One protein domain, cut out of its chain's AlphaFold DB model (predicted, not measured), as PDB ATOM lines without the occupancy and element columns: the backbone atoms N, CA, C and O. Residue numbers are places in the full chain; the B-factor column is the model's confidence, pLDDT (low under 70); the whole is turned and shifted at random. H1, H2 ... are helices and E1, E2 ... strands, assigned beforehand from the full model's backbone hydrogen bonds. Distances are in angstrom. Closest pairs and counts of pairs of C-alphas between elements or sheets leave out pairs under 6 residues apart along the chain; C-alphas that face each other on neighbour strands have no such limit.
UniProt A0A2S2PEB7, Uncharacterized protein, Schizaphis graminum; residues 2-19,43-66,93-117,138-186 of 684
ATOM      1  N   VAL A   2     171.771  94.801 138.387       84.31
ATOM      2  CA  VAL A   2     170.884  95.782 139.012       84.31
ATOM      3  C   VAL A   2     170.760  96.922 138.018       84.31
ATOM      4  O   VAL A   2     171.768  97.513 137.648       84.31
ATOM      5  N   TYR A   3     169.545  97.185 137.563       87.00
ATOM      6  CA  TYR A   3     169.206  98.352 136.767       87.00
ATOM      7  C   TYR A   3     168.477  99.312 137.688       87.00
ATOM      8  O   TYR A   3     167.474  98.931 138.287       87.00
ATOM      9  N   GLN A   4     168.986 100.525 137.834       90.88
ATOM     10  CA  GLN A   4     168.339 101.568 138.614       90.88
ATOM     11  C   GLN A   4     168.279 102.831 137.770       90.88
ATOM     12  O   GLN A   4     169.250 103.164 137.092       90.88
ATOM     13  N   PHE A   5     167.137 103.501 137.792       91.19
ATOM     14  CA  PHE A   5     166.936 104.762 137.102       91.19
ATOM     15  C   PHE A   5     166.002 105.650 137.912       91.19
ATOM     16  O   PHE A   5     165.070 105.167 138.548       91.19
ATOM     17  N   THR A   6     166.226 106.955 137.820       90.88
ATOM     18  CA  THR A   6     165.331 107.963 138.379       90.88
ATOM     19  C   THR A   6     165.157 109.058 137.331       90.88
ATOM     20  O   THR A   6     166.144 109.581 136.816       90.88
ATOM     21  N   VAL A   7     163.914 109.380 136.981       91.00
ATOM     22  CA  VAL A   7     163.571 110.431 136.015       91.00
ATOM     23  C   VAL A   7     162.773 111.510 136.733       91.00
ATOM     24  O   VAL A   7     161.760 111.222 137.372       91.00
ATOM     25  N   PHE A   8     163.232 112.753 136.622       90.94
ATOM     26  CA  PHE A   8     162.577 113.919 137.209       90.94
ATOM     27  C   PHE A   8     161.728 114.636 136.168       90.94
ATOM     28  O   PHE A   8     162.176 114.849 135.043       90.94
ATOM     29  N   ASN A   9     160.512 115.009 136.564       90.12
ATOM     30  CA  ASN A   9     159.551 115.749 135.753       90.12
ATOM     31  C   ASN A   9     159.337 115.203 134.321       90.12
ATOM     32  O   ASN A   9     159.311 116.004 133.382       90.12
ATOM     33  N   PRO A  10     159.218 113.874 134.085       89.88
ATOM     34  CA  PRO A  10     158.887 113.383 132.752       89.88
ATOM     35  C   PRO A  10     157.504 113.877 132.309       89.88
ATOM     36  O   PRO A  10     156.524 113.786 133.049       89.88
ATOM     37  N   ILE A  11     157.434 114.361 131.066       88.88
ATOM     38  CA  ILE A  11     156.202 114.826 130.422       88.88
ATOM     39  C   ILE A  11     155.972 113.988 129.166       88.88
ATOM     40  O   ILE A  11     156.797 113.988 128.251       88.88
ATOM     41  N   ILE A  12     154.839 113.294 129.104       88.56
ATOM     42  CA  ILE A  12     154.433 112.482 127.956       88.56
ATOM     43  C   ILE A  12     153.261 113.182 127.271       88.56
ATOM     44  O   ILE A  12     152.188 113.331 127.852       88.56
ATOM     45  N   LYS A  13     153.472 113.612 126.022       87.62
ATOM     46  CA  LYS A  13     152.441 114.225 125.174       87.62
ATOM     47  C   LYS A  13     151.905 113.199 124.189       87.62
ATOM     48  O   LYS A  13     152.664 112.634 123.403       87.62
ATOM     49  N   VAL A  14     150.600 112.988 124.227       85.19
ATOM     50  CA  VAL A  14     149.894 111.985 123.442       85.19
ATOM     51  C   VAL A  14     148.938 112.693 122.486       85.19
ATOM     52  O   VAL A  14     148.023 113.402 122.908       85.19
ATOM     53  N   PHE A  15     149.181 112.508 121.190       80.44
ATOM     54  CA  PHE A  15     148.407 113.109 120.105       80.44
ATOM     55  C   PHE A  15     147.477 112.071 119.469       80.44
ATOM     56  O   PHE A  15     147.839 110.892 119.409       80.44
ATOM     57  N   PRO A  16     146.308 112.482 118.950       74.88
ATOM     58  CA  PRO A  16     145.443 111.583 118.198       74.88
ATOM     59  C   PRO A  16     146.155 111.076 116.937       74.88
ATOM     60  O   PRO A  16     146.857 111.831 116.264       74.88
ATOM     61  N   ALA A  17     145.924 109.812 116.570       68.44
ATOM     62  CA  ALA A  17     146.630 109.150 115.463       68.44
ATOM     63  C   ALA A  17     146.472 109.838 114.084       68.44
ATOM     64  O   ALA A  17     147.281 109.613 113.187       68.44
ATOM     65  N   CYS A  18     145.454 110.690 113.901       59.50
ATOM     66  CA  CYS A  18     145.258 111.487 112.682       59.50
ATOM     67  C   CYS A  18     146.159 112.726 112.572       59.50
ATOM     68  O   CYS A  18     146.161 113.370 111.525       59.50
ATOM     69  N   HIS A  19     146.916 113.076 113.614       57.09
ATOM     70  CA  HIS A  19     147.793 114.239 113.605       57.09
ATOM     71  C   HIS A  19     149.261 113.806 113.535       57.09
ATOM     72  O   HIS A  19     149.815 113.264 114.493       57.09
ATOM     73  N   VAL A  43     145.364 119.644 108.485       52.38
ATOM     74  CA  VAL A  43     146.284 119.702 109.631       52.38
ATOM     75  C   VAL A  43     145.826 120.850 110.538       52.38
ATOM     76  O   VAL A  43     145.888 122.009 110.137       52.38
ATOM     77  N   PHE A  44     145.316 120.534 111.730       54.38
ATOM     78  CA  PHE A  44     144.970 121.539 112.738       54.38
ATOM     79  C   PHE A  44     146.231 122.235 113.254       54.38
ATOM     80  O   PHE A  44     147.236 121.576 113.506       54.38
ATOM     81  N   GLU A  45     146.156 123.547 113.483       54.06
ATOM     82  CA  GLU A  45     147.247 124.293 114.122       54.06
ATOM     83  C   GLU A  45     147.439 123.879 115.596       54.06
ATOM     84  O   GLU A  45     148.576 123.805 116.047       54.06
ATOM     85  N   ASN A  46     146.356 123.523 116.313       65.12
ATOM     86  CA  ASN A  46     146.370 123.109 117.729       65.12
ATOM     87  C   ASN A  46     145.406 121.925 118.011       65.12
ATOM     88  O   ASN A  46     144.247 122.156 118.365       65.12
ATOM     89  N   PRO A  47     145.825 120.652 117.849       71.38
ATOM     90  CA  PRO A  47     144.988 119.490 118.178       71.38
ATOM     91  C   PRO A  47     144.811 119.313 119.700       71.38
ATOM     92  O   PRO A  47     145.686 119.733 120.459       71.38
ATOM     93  N   PRO A  48     143.739 118.639 120.168       78.69
ATOM     94  CA  PRO A  48     143.628 118.260 121.574       78.69
ATOM     95  C   PRO A  48     144.747 117.274 121.946       78.69
ATOM     96  O   PRO A  48     145.022 116.326 121.204       78.69
ATOM     97  N   VAL A  49     145.391 117.493 123.093       83.25
ATOM     98  CA  VAL A  49     146.536 116.691 123.554       83.25
ATOM     99  C   VAL A  49     146.252 116.112 124.931       83.25
ATOM    100  O   VAL A  49     145.895 116.834 125.861       83.25
ATOM    101  N   ALA A  50     146.471 114.808 125.071       86.50
ATOM    102  CA  ALA A  50     146.522 114.147 126.365       86.50
ATOM    103  C   ALA A  50     147.948 114.256 126.919       86.50
ATOM    104  O   ALA A  50     148.911 113.836 126.278       86.50
ATOM    105  N   LEU A  51     148.098 114.869 128.085       87.81
ATOM    106  CA  LEU A  51     149.387 115.212 128.668       87.81
ATOM    107  C   LEU A  51     149.527 114.543 130.035       87.81
ATOM    108  O   LEU A  51     148.729 114.790 130.930       87.81
ATOM    109  N   PHE A  52     150.538 113.694 130.189       89.12
ATOM    110  CA  PHE A  52     150.843 113.011 131.444       89.12
ATOM    111  C   PHE A  52     152.128 113.584 132.029       89.12
ATOM    112  O   PHE A  52     153.192 113.482 131.417       89.12
ATOM    113  N   GLU A  53     152.025 114.186 133.205       89.69
ATOM    114  CA  GLU A  53     153.144 114.737 133.965       89.69
ATOM    115  C   GLU A  53     153.387 113.847 135.176       89.69
ATOM    116  O   GLU A  53     152.450 113.524 135.902       89.69
ATOM    117  N   LEU A  54     154.634 113.449 135.415       89.62
ATOM    118  CA  LEU A  54     155.021 112.805 136.670       89.62
ATOM    119  C   LEU A  54     156.091 113.666 137.331       89.62
ATOM    120  O   LEU A  54     156.971 114.151 136.631       89.62
ATOM    121  N   LYS A  55     156.075 113.852 138.655       88.56
ATOM    122  CA  LYS A  55     157.163 114.596 139.325       88.56
ATOM    123  C   LYS A  55     158.438 113.773 139.421       88.56
ATOM    124  O   LYS A  55     159.530 114.268 139.150       88.56
ATOM    125  N   VAL A  56     158.305 112.516 139.839       89.75
ATOM    126  CA  VAL A  56     159.437 111.597 139.982       89.75
ATOM    127  C   VAL A  56     159.004 110.201 139.572       89.75
ATOM    128  O   VAL A  56     157.970 109.706 140.017       89.75
ATOM    129  N   LEU A  57     159.830 109.566 138.752       89.94
ATOM    130  CA  LEU A  57     159.716 108.175 138.355       89.94
ATOM    131  C   LEU A  57     160.990 107.451 138.781       89.94
ATOM    132  O   LEU A  57     162.042 107.676 138.188       89.94
ATOM    133  N   ASP A  58     160.905 106.605 139.798       90.12
ATOM    134  CA  ASP A  58     162.030 105.822 140.302       90.12
ATOM    135  C   ASP A  58     161.793 104.333 140.043       90.12
ATOM    136  O   ASP A  58     160.707 103.804 140.291       90.12
ATOM    137  N   GLY A  59     162.799 103.649 139.515       90.25
ATOM    138  CA  GLY A  59     162.696 102.249 139.139       90.25
ATOM    139  C   GLY A  59     163.976 101.497 139.445       90.25
ATOM    140  O   GLY A  59     165.073 101.923 139.090       90.25
ATOM    141  N   ARG A  60     163.837 100.332 140.075       90.50
ATOM    142  CA  ARG A  60     164.944  99.418 140.353       90.50
ATOM    143  C   ARG A  60     164.552  97.997 139.985       90.50
ATOM    144  O   ARG A  60     163.639  97.418 140.561       90.50
ATOM    145  N   ILE A  61     165.276  97.414 139.041       86.75
ATOM    146  CA  ILE A  61     165.083  96.047 138.568       86.75
ATOM    147  C   ILE A  61     166.346  95.254 138.889       86.75
ATOM    148  O   ILE A  61     167.427  95.526 138.369       86.75
ATOM    149  N   VAL A  62     166.211  94.254 139.750       85.56
ATOM    150  CA  VAL A  62     167.274  93.307 140.082       85.56
ATOM    151  C   VAL A  62     166.964  91.996 139.379       85.56
ATOM    152  O   VAL A  62     165.912  91.407 139.609       85.56
ATOM    153  N   THR A  63     167.870  91.538 138.521       80.44
ATOM    154  CA  THR A  63     167.744  90.267 137.791       80.44
ATOM    155  C   THR A  63     168.986  89.396 137.974       80.44
ATOM    156  O   THR A  63     170.088  89.922 138.159       80.44
ATOM    157  N   PRO A  64     168.876  88.062 137.899       74.94
ATOM    158  CA  PRO A  64     170.045  87.188 137.930       74.94
ATOM    159  C   PRO A  64     170.937  87.407 136.693       74.94
ATOM    160  O   PRO A  64     170.461  87.734 135.608       74.94
ATOM    161  N   LYS A  65     172.264  87.256 136.848       61.28
ATOM    162  CA  LYS A  65     173.257  87.544 135.783       61.28
ATOM    163  C   LYS A  65     173.113  86.653 134.539       61.28
ATOM    164  O   LYS A  65     173.513  87.077 133.460       61.28
ATOM    165  N   LYS A  66     172.553  85.446 134.663       60.62
ATOM    166  CA  LYS A  66     172.282  84.555 133.529       60.62
ATOM    167  C   LYS A  66     170.781  84.570 133.229       60.62
ATOM    168  O   LYS A  66     169.996  84.082 134.037       60.62
ATOM    169  N   THR A  93     161.403  93.681 141.109       86.31
ATOM    170  CA  THR A  93     161.098  94.968 140.480       86.31
ATOM    171  C   THR A  93     160.494  95.895 141.517       86.31
ATOM    172  O   THR A  93     159.477  95.578 142.123       86.31
ATOM    173  N   PHE A  94     161.113  97.045 141.701       89.44
ATOM    174  CA  PHE A  94     160.595  98.144 142.496       89.44
ATOM    175  C   PHE A  94     160.319  99.298 141.544       89.44
ATOM    176  O   PHE A  94     161.186  99.661 140.745       89.44
ATOM    177  N   PHE A  95     159.125  99.860 141.615       89.12
ATOM    178  CA  PHE A  95     158.722 100.998 140.813       89.12
ATOM    179  C   PHE A  95     157.946 101.964 141.693       89.12
ATOM    180  O   PHE A  95     156.980 101.579 142.348       89.12
ATOM    181  N   ARG A  96     158.380 103.218 141.725       89.50
ATOM    182  CA  ARG A  96     157.744 104.269 142.501       89.50
ATOM    183  C   ARG A  96     157.490 105.476 141.620       89.50
ATOM    184  O   ARG A  96     158.411 106.045 141.041       89.50
ATOM    185  N   VAL A  97     156.236 105.891 141.567       89.69
ATOM    186  CA  VAL A  97     155.802 107.109 140.889       89.69
ATOM    187  C   VAL A  97     155.321 108.092 141.933       89.69
ATOM    188  O   VAL A  97     154.517 107.729 142.790       89.69
ATOM    189  N   LYS A  98     155.793 109.332 141.836       88.81
ATOM    190  CA  LYS A  98     155.294 110.456 142.624       88.81
ATOM    191  C   LYS A  98     154.581 111.457 141.722       88.81
ATOM    192  O   LYS A  98     155.153 111.913 140.732       88.81
ATOM    193  N   ASP A  99     153.374 111.812 142.134       87.69
ATOM    194  CA  ASP A  99     152.445 112.782 141.568       87.69
ATOM    195  C   ASP A  99     152.287 112.623 140.049       87.69
ATOM    196  O   ASP A  99     152.812 113.422 139.277       87.69
ATOM    197  N   LEU A 100     151.576 111.573 139.630       88.44
ATOM    198  CA  LEU A 100     151.114 111.397 138.254       88.44
ATOM    199  C   LEU A 100     149.868 112.258 138.031       88.44
ATOM    200  O   LEU A 100     148.835 112.033 138.656       88.44
ATOM    201  N   VAL A 101     149.948 113.201 137.102       89.62
ATOM    202  CA  VAL A 101     148.847 114.077 136.708       89.62
ATOM    203  C   VAL A 101     148.542 113.853 135.231       89.62
ATOM    204  O   VAL A 101     149.424 113.991 134.386       89.62
ATOM    205  N   ALA A 102     147.294 113.517 134.907       88.25
ATOM    206  CA  ALA A 102     146.806 113.490 133.535       88.25
ATOM    207  C   ALA A 102     145.982 114.750 133.259       88.25
ATOM    208  O   ALA A 102     144.949 114.995 133.891       88.25
ATOM    209  N   ASN A 103     146.438 115.523 132.284       88.12
ATOM    210  CA  ASN A 103     145.825 116.746 131.806       88.12
ATOM    211  C   ASN A 103     145.305 116.542 130.384       88.12
ATOM    212  O   ASN A 103     145.906 115.837 129.571       88.12
ATOM    213  N   LEU A 104     144.212 117.215 130.065       84.44
ATOM    214  CA  LEU A 104     143.735 117.394 128.704       84.44
ATOM    215  C   LEU A 104     143.975 118.845 128.304       84.44
ATOM    216  O   LEU A 104     143.530 119.772 128.982       84.44
ATOM    217  N   VAL A 105     144.714 119.034 127.219       82.00
ATOM    218  CA  VAL A 105     145.033 120.345 126.660       82.00
ATOM    219  C   VAL A 105     144.161 120.551 125.431       82.00
ATOM    220  O   VAL A 105     144.301 119.840 124.436       82.00
ATOM    221  N   LEU A 106     143.255 121.518 125.520       76.94
ATOM    222  CA  LEU A 106     142.454 122.044 124.419       76.94
ATOM    223  C   LEU A 106     143.069 123.371 123.953       76.94
ATOM    224  O   LEU A 106     143.879 123.964 124.667       76.94
ATOM    225  N   SER A 107     142.666 123.874 122.785       67.06
ATOM    226  CA  SER A 107     143.236 125.105 122.206       67.06
ATOM    227  C   SER A 107     143.173 126.317 123.148       67.06
ATOM    228  O   SER A 107     144.041 127.181 123.078       67.06
ATOM    229  N   ASN A 108     142.177 126.361 124.044       65.75
ATOM    230  CA  ASN A 108     141.896 127.515 124.905       65.75
ATOM    231  C   ASN A 108     141.961 127.199 126.415       65.75
ATOM    232  O   ASN A 108     141.777 128.104 127.224       65.75
ATOM    233  N   SER A 109     142.170 125.941 126.830       72.94
ATOM    234  CA  SER A 109     142.204 125.583 128.259       72.94
ATOM    235  C   SER A 109     142.974 124.292 128.543       72.94
ATOM    236  O   SER A 109     143.069 123.401 127.700       72.94
ATOM    237  N   THR A 110     143.514 124.187 129.760       77.69
ATOM    238  CA  THR A 110     144.079 122.941 130.294       77.69
ATOM    239  C   THR A 110     143.204 122.457 131.439       77.69
ATOM    240  O   THR A 110     142.864 123.221 132.341       77.69
ATOM    241  N   GLN A 111     142.806 121.191 131.392       79.75
ATOM    242  CA  GLN A 111     141.918 120.598 132.385       79.75
ATOM    243  C   GLN A 111     142.597 119.397 133.025       79.75
ATOM    244  O   GLN A 111     143.034 118.475 132.337       79.75
ATOM    245  N   LYS A 112     142.685 119.418 134.355       81.25
ATOM    246  CA  LYS A 112     143.238 118.314 135.143       81.25
ATOM    247  C   LYS A 112     142.165 117.248 135.313       81.25
ATOM    248  O   LYS A 112     141.125 117.543 135.890       81.25
ATOM    249  N   LEU A 113     142.423 116.038 134.827       84.19
ATOM    250  CA  LEU A 113     141.454 114.938 134.817       84.19
ATOM    251  C   LEU A 113     141.708 113.927 135.931       84.19
ATOM    252  O   LEU A 113     140.773 113.464 136.578       84.19
ATOM    253  N   LEU A 114     142.973 113.562 136.127       87.69
ATOM    254  CA  LEU A 114     143.392 112.500 137.034       87.69
ATOM    255  C   LEU A 114     144.647 112.946 137.771       87.69
ATOM    256  O   LEU A 114     145.586 113.436 137.148       87.69
ATOM    257  N   ILE A 115     144.676 112.743 139.080       87.00
ATOM    258  CA  ILE A 115     145.851 112.954 139.918       87.00
ATOM    259  C   ILE A 115     146.018 111.712 140.792       87.00
ATOM    260  O   ILE A 115     145.111 111.342 141.541       87.00
ATOM    261  N   ILE A 116     147.180 111.074 140.694       89.25
ATOM    262  CA  ILE A 116     147.587 109.948 141.531       89.25
ATOM    263  C   ILE A 116     148.863 110.342 142.275       89.25
ATOM    264  O   ILE A 116     149.907 110.542 141.656       89.25
ATOM    265  N   ASN A 117     148.784 110.463 143.602       86.56
ATOM    266  CA  ASN A 117     149.856 111.074 144.398       86.56
ATOM    267  C   ASN A 117     151.090 110.181 144.528       86.56
ATOM    268  O   ASN A 117     152.199 110.598 144.232       86.56
ATOM    269  N   ASP A 138     148.471 105.798 147.493       88.56
ATOM    270  CA  ASP A 138     148.028 106.657 148.598       88.56
ATOM    271  C   ASP A 138     146.669 107.304 148.312       88.56
ATOM    272  O   ASP A 138     145.780 107.316 149.163       88.56
ATOM    273  N   MET A 139     146.518 107.869 147.114       88.62
ATOM    274  CA  MET A 139     145.341 108.631 146.708       88.62
ATOM    275  C   MET A 139     145.204 108.592 145.189       88.62
ATOM    276  O   MET A 139     146.154 108.920 144.473       88.62
ATOM    277  N   ILE A 140     144.004 108.262 144.719       90.31
ATOM    278  CA  ILE A 140     143.564 108.445 143.336       90.31
ATOM    279  C   ILE A 140     142.444 109.474 143.368       90.31
ATOM    280  O   ILE A 140     141.415 109.241 143.992       90.31
ATOM    281  N   SER A 141     142.634 110.595 142.683       89.25
ATOM    282  CA  SER A 141     141.608 111.623 142.525       89.25
ATOM    283  C   SER A 141     141.319 111.855 141.049       89.25
ATOM    284  O   SER A 141     142.222 111.971 140.222       89.25
ATOM    285  N   PHE A 142     140.041 111.880 140.709       88.19
ATOM    286  CA  PHE A 142     139.523 112.021 139.358       88.19
ATOM    287  C   PHE A 142     138.542 113.183 139.349       88.19
ATOM    288  O   PHE A 142     137.664 113.239 140.199       88.19
ATOM    289  N   SER A 143     138.703 114.130 138.431       87.75
ATOM    290  CA  SER A 143     137.895 115.349 138.363       87.75
ATOM    291  C   SER A 143     137.609 115.693 136.907       87.75
ATOM    292  O   SER A 143     138.405 116.374 136.268       87.75
ATOM    293  N   THR A 144     136.484 115.234 136.356       86.88
ATOM    294  CA  THR A 144     136.168 115.475 134.937       86.88
ATOM    295  C   THR A 144     134.679 115.556 134.628       86.88
ATOM    296  O   THR A 144     133.839 114.923 135.268       86.88
ATOM    297  N   SER A 145     134.353 116.325 133.592       86.81
ATOM    298  CA  SER A 145     133.070 116.238 132.905       86.81
ATOM    299  C   SER A 145     133.089 115.062 131.915       86.81
ATOM    300  O   SER A 145     134.158 114.503 131.619       86.81
ATOM    301  N   LYS A 146     131.921 114.632 131.429       84.88
ATOM    302  CA  LYS A 146     131.840 113.446 130.562       84.88
ATOM    303  C   LYS A 146     132.447 113.705 129.182       84.88
ATOM    304  O   LYS A 146     133.080 112.809 128.628       84.88
ATOM    305  N   GLU A 147     132.324 114.926 128.667       83.00
ATOM    306  CA  GLU A 147     132.910 115.389 127.403       83.00
ATOM    307  C   GLU A 147     134.422 115.153 127.392       83.00
ATOM    308  O   GLU A 147     134.962 114.490 126.504       83.00
ATOM    309  N   ASN A 148     135.100 115.638 128.433       84.00
ATOM    310  CA  ASN A 148     136.553 115.579 128.536       84.00
ATOM    311  C   ASN A 148     137.052 114.148 128.747       84.00
ATOM    312  O   ASN A 148     138.077 113.757 128.187       84.00
ATOM    313  N   TYR A 149     136.308 113.350 129.521       85.50
ATOM    314  CA  TYR A 149     136.589 111.926 129.684       85.50
ATOM    315  C   TYR A 149     136.499 111.185 128.346       85.50
ATOM    316  O   TYR A 149     137.426 110.460 127.984       85.50
ATOM    317  N   LEU A 150     135.415 111.394 127.590       83.56
ATOM    318  CA  LEU A 150     135.234 110.788 126.271       83.56
ATOM    319  C   LEU A 150     136.332 111.232 125.302       83.56
ATOM    320  O   LEU A 150     136.877 110.398 124.583       83.56
ATOM    321  N   LEU A 151     136.710 112.512 125.311       83.25
ATOM    322  CA  LEU A 151     137.786 113.020 124.464       83.25
ATOM    323  C   LEU A 151     139.137 112.367 124.799       83.25
ATOM    324  O   LEU A 151     139.816 111.873 123.898       83.25
ATOM    325  N   MET A 152     139.496 112.289 126.085       84.12
ATOM    326  CA  MET A 152     140.697 111.586 126.553       84.12
ATOM    327  C   MET A 152     140.670 110.101 126.149       84.12
ATOM    328  O   MET A 152     141.656 109.583 125.619       84.12
ATOM    329  N   TYR A 153     139.526 109.431 126.320       85.62
ATOM    330  CA  TYR A 153     139.324 108.048 125.888       85.62
ATOM    331  C   TYR A 153     139.555 107.881 124.381       85.62
ATOM    332  O   TYR A 153     140.329 107.014 123.984       85.62
ATOM    333  N   TYR A 154     138.952 108.720 123.534       80.12
ATOM    334  CA  TYR A 154     139.112 108.614 122.083       80.12
ATOM    335  C   TYR A 154     140.547 108.903 121.621       80.12
ATOM    336  O   TYR A 154     141.019 108.236 120.698       80.12
ATOM    337  N   ILE A 155     141.270 109.828 122.268       80.56
ATOM    338  CA  ILE A 155     142.694 110.075 121.979       80.56
ATOM    339  C   ILE A 155     143.512 108.807 122.246       80.56
ATOM    340  O   ILE A 155     144.218 108.338 121.353       80.56
ATOM    341  N   ILE A 156     143.380 108.207 123.431       82.06
ATOM    342  CA  ILE A 156     144.123 106.991 123.799       82.06
ATOM    343  C   ILE A 156     143.710 105.812 122.908       82.06
ATOM    344  O   ILE A 156     144.555 105.097 122.367       82.06
ATOM    345  N   HIS A 157     142.406 105.631 122.702       79.00
ATOM    346  CA  HIS A 157     141.858 104.553 121.886       79.00
ATOM    347  C   HIS A 157     142.306 104.652 120.419       79.00
ATOM    348  O   HIS A 157     142.562 103.625 119.788       79.00
ATOM    349  N   SER A 158     142.477 105.867 119.880       74.00
ATOM    350  CA  SER A 158     142.998 106.068 118.519       74.00
ATOM    351  C   SER A 158     144.388 105.463 118.311       74.00
ATOM    352  O   SER A 158     144.690 104.982 117.221       74.00
ATOM    353  N   ILE A 159     145.215 105.455 119.359       73.75
ATOM    354  CA  ILE A 159     146.580 104.923 119.324       73.75
ATOM    355  C   ILE A 159     146.557 103.409 119.432       73.75
ATOM    356  O   ILE A 159     147.224 102.730 118.662       73.75
ATOM    357  N   ILE A 160     145.752 102.866 120.346       75.81
ATOM    358  CA  ILE A 160     145.605 101.413 120.487       75.81
ATOM    359  C   ILE A 160     145.125 100.801 119.160       75.81
ATOM    360  O   ILE A 160     145.622  99.761 118.730       75.81
ATOM    361  N   MET A 161     144.209 101.484 118.469       67.19
ATOM    362  CA  MET A 161     143.616 101.014 117.216       67.19
ATOM    363  C   MET A 161     144.366 101.447 115.950       67.19
ATOM    364  O   MET A 161     143.950 101.072 114.852       67.19
ATOM    365  N   SER A 162     145.481 102.183 116.050       64.44
ATOM    366  CA  SER A 162     146.196 102.724 114.880       64.44
ATOM    367  C   SER A 162     146.708 101.643 113.920       64.44
ATOM    368  O   SER A 162     146.893 101.897 112.730       64.44
ATOM    369  N   ASN A 163     146.905 100.419 114.418       59.19
ATOM    370  CA  ASN A 163     147.351  99.272 113.623       59.19
ATOM    371  C   ASN A 163     146.236  98.677 112.741       59.19
ATOM    372  O   ASN A 163     146.519  97.967 111.776       59.19
ATOM    373  N   HIS A 164     144.969  99.005 113.011       58.38
ATOM    374  CA  HIS A 164     143.824  98.548 112.231       58.38
ATOM    375  C   HIS A 164     143.341  99.651 111.280       58.38
ATOM    376  O   HIS A 164     142.448 100.433 111.597       58.38
ATOM    377  N   ARG A 165     143.883  99.677 110.051       51.25
ATOM    378  CA  ARG A 165     143.530 100.666 109.006       51.25
ATOM    379  C   ARG A 165     142.022 100.794 108.717       51.25
ATOM    380  O   ARG A 165     141.583 101.860 108.307       51.25
ATOM    381  N   ARG A 166     141.221  99.742 108.945       48.78
ATOM    382  CA  ARG A 166     139.751  99.757 108.765       48.78
ATOM    383  C   ARG A 166     138.984 100.442 109.912       48.78
ATOM    384  O   ARG A 166     137.837 100.817 109.715       48.78
ATOM    385  N   LEU A 167     139.601 100.648 111.080       48.25
ATOM    386  CA  LEU A 167     138.975 101.249 112.273       48.25
ATOM    387  C   LEU A 167     139.365 102.721 112.499       48.25
ATOM    388  O   LEU A 167     138.919 103.345 113.459       48.25
ATOM    389  N   LEU A 168     140.105 103.323 111.561       48.62
ATOM    390  CA  LEU A 168     140.423 104.760 111.543       48.62
ATOM    391  C   LEU A 168     139.175 105.670 111.453       48.62
ATOM    392  O   LEU A 168     139.283 106.880 111.648       48.62
ATOM    393  N   HIS A 169     137.978 105.106 111.241       48.72
ATOM    394  CA  HIS A 169     136.698 105.813 111.372       48.72
ATOM    395  C   HIS A 169     136.445 106.376 112.782       48.72
ATOM    396  O   HIS A 169     135.724 107.365 112.901       48.72
ATOM    397  N   VAL A 170     137.072 105.824 113.833       48.56
ATOM    398  CA  VAL A 170     136.984 106.362 115.207       48.56
ATOM    399  C   VAL A 170     137.559 107.782 115.288       48.56
ATOM    400  O   VAL A 170     137.022 108.629 115.998       48.56
ATOM    401  N   ASN A 171     138.579 108.097 114.485       51.28
ATOM    402  CA  ASN A 171     139.166 109.436 114.468       51.28
ATOM    403  C   ASN A 171     138.231 110.463 113.826       51.28
ATOM    404  O   ASN A 171     138.179 111.603 114.273       51.28
ATOM    405  N   ASN A 172     137.417 110.051 112.849       55.19
ATOM    406  CA  ASN A 172     136.370 110.902 112.283       55.19
ATOM    407  C   ASN A 172     135.325 111.305 113.340       55.19
ATOM    408  O   ASN A 172     134.704 112.350 113.192       55.19
ATOM    409  N   PHE A 173     135.138 110.525 114.410       58.97
ATOM    410  CA  PHE A 173     134.156 110.831 115.450       58.97
ATOM    411  C   PHE A 173     134.588 112.001 116.342       58.97
ATOM    412  O   PHE A 173     133.770 112.877 116.605       58.97
ATOM    413  N   ILE A 174     135.870 112.093 116.726       65.69
ATOM    414  CA  ILE A 174     136.395 113.243 117.494       65.69
ATOM    415  C   ILE A 174     136.113 114.555 116.744       65.69
ATOM    416  O   ILE A 174     135.644 115.518 117.337       65.69
ATOM    417  N   PHE A 175     136.344 114.571 115.426       61.34
ATOM    418  CA  PHE A 175     136.254 115.787 114.609       61.34
ATOM    419  C   PHE A 175     134.858 116.079 114.046       61.34
ATOM    420  O   PHE A 175     134.560 117.222 113.701       61.34
ATOM    421  N   ARG A 176     134.001 115.061 113.910       61.19
ATOM    422  CA  ARG A 176     132.604 115.230 113.478       61.19
ATOM    423  C   ARG A 176     131.656 115.426 114.651       61.19
ATOM    424  O   ARG A 176     130.487 115.690 114.407       61.19
ATOM    425  N   SER A 177     132.113 115.278 115.887       67.50
ATOM    426  CA  SER A 177     131.266 115.427 117.063       67.50
ATOM    427  C   SER A 177     131.368 116.813 117.696       67.50
ATOM    428  O   SER A 177     132.298 117.576 117.436       67.50
ATOM    429  N   SER A 178     130.400 117.134 118.547       72.00
ATOM    430  CA  SER A 178     130.373 118.361 119.337       72.00
ATOM    431  C   SER A 178     131.402 118.389 120.479       72.00
ATOM    432  O   SER A 178     131.556 119.431 121.103       72.00
ATOM    433  N   LEU A 179     132.172 117.310 120.702       74.75
ATOM    434  CA  LEU A 179     133.120 117.157 121.823       74.75
ATOM    435  C   LEU A 179     134.141 118.299 121.967       74.75
ATOM    436  O   LEU A 179     134.595 118.564 123.073       74.75
ATOM    437  N   LEU A 180     134.534 118.945 120.865       70.50
ATOM    438  CA  LEU A 180     135.492 120.061 120.877       70.50
ATOM    439  C   LEU A 180     134.832 121.437 121.050       70.50
ATOM    440  O   LEU A 180     135.520 122.396 121.389       70.50
ATOM    441  N   ASN A 181     133.526 121.534 120.791       63.06
ATOM    442  CA  ASN A 181     132.777 122.792 120.742       63.06
ATOM    443  C   ASN A 181     131.787 122.948 121.906       63.06
ATOM    444  O   ASN A 181     131.323 124.061 122.152       63.06
ATOM    445  N   ASP A 182     131.423 121.854 122.578       63.44
ATOM    446  CA  ASP A 182     130.524 121.880 123.727       63.44
ATOM    447  C   ASP A 182     131.173 122.660 124.878       63.44
ATOM    448  O   ASP A 182     132.375 122.550 125.129       63.44
ATOM    449  N   ILE A 183     130.373 123.481 125.567       57.88
ATOM    450  CA  ILE A 183     130.843 124.295 126.695       57.88
ATOM    451  C   ILE A 183     131.366 123.337 127.776       57.88
ATOM    452  O   ILE A 183     130.582 122.547 128.309       57.88
ATOM    453  N   PRO A 184     132.664 123.380 128.124       55.47
ATOM    454  CA  PRO A 184     133.212 122.462 129.106       55.47
ATOM    455  C   PRO A 184     132.625 122.735 130.496       55.47
ATOM    456  O   PRO A 184     132.647 123.871 130.967       55.47
ATOM    457  N   GLY A 185     132.187 121.682 131.192       55.66
ATOM    458  CA  GLY A 185     131.994 121.732 132.646       55.66
ATOM    459  C   GLY A 185     130.609 122.137 133.155       55.66
ATOM    460  O   GLY A 185     130.527 122.702 134.245       55.66
ATOM    461  N   SER A 186     129.524 121.813 132.444       64.44
ATOM    462  CA  SER A 186     128.170 121.944 133.013       64.44
ATOM    463  C   SER A 186     128.025 121.135 134.309       64.44
ATOM    464  O   SER A 186     127.538 121.660 135.309       64.44
TER     465      SER A 186
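This is residues 2 to 19, 43 to 66, 93 to 117 and 138 to 186 of the 684 residues of an uncharacterized protein of Schizaphis graminum (UniProt A0A2S2PEB7). A long antiparallel sheet of six strands bends sharply partway along: E1 with the adjoining parts of E3 and E4 reaches out as an arm, while helix H1 packs slantwise over one face of the rest. H2 folds back beside H1 in a helical hairpin, away from the sheet. The printed part has 116 residues with six named strands and two named helices, in the order E1 E2 E3 E4 E5 E6 H1 H2, and its class is mixed, helices and strands. The whole is loose, with a radius of gyration of the C-alphas of 17.3 A, and elongated, spanning 53 by 35 by 23 A.

The branched sheet is twisted, and E3, residues 49 to 62, has three neighbours in it. E1, residues 2 to 8, and E2, residues 11 to 14, lie on one side of E3, beside its residues 55 to 62 and 49 to 53; E4, residues 93 to 106, lies on the other side. Within hydrogen-bond range are N 5 and O 59 across the pair E1 and E3, 2.9 A apart, N 12 and O 52 across the pair E2 and E3, 2.8 A apart, and N 51 and O 103 across the pair E3 and E4, 2.8 A apart. E3 bends by 70 degrees at residue 55, E4 by 57 degrees at residue 98, and E1 runs on into E2 at 83 degrees. E4 forms a hairpin with E5, residues 109 to 117, with N 102 and O 114 2.8 A apart. E6, residues 138 to 144, is an edge strand antiparallel to E5, with N 141 and O 115 2.8 A apart. H1, residues 146 to 160, is on the sheet at a height of 9.8 A over it; the closest C-alphas of H1 and E3 are those of Met 152 and Ala 50, 6.4 A apart. H1 runs slantwise to the strands, at 53 degrees to E3 on the local plane. H2, residues 169 to 176, is not on the sheet but touches H1, the closest C-alphas being those of Asn 171 and Ser 158, 6.5 A apart. They run opposite ways at a shallow tilt of 34.8 degrees, only just short of steep. O i to N i+4 pairs are within hydrogen-bond range in 10 of 11 cases in H1 and 1 of 4 in H2, where 4 of 5 O i to N i+3 pairs are.

E1 begins at C-alpha 2, (170.884, 95.782, 139.012). E4 is 36.6 A long, E3 35.4 A, E5 23.0 A and H1 20.9 A. H2 ends at C-alpha 176, (132.604, 115.230, 113.478).

The two C-alphas farthest apart, of Lys 66 and Ser 186, are 57.8 A apart. Residues 20 to 42, 67 to 92 and 118 to 137 are not printed, with C-alpha gaps of 6.9, 16.8 and 6.4 A. Of the links printed whole, none is long. Mean pLDDT of the printed part is 77.2; residues 161 to 177 and 181 to 186 are among those under 70.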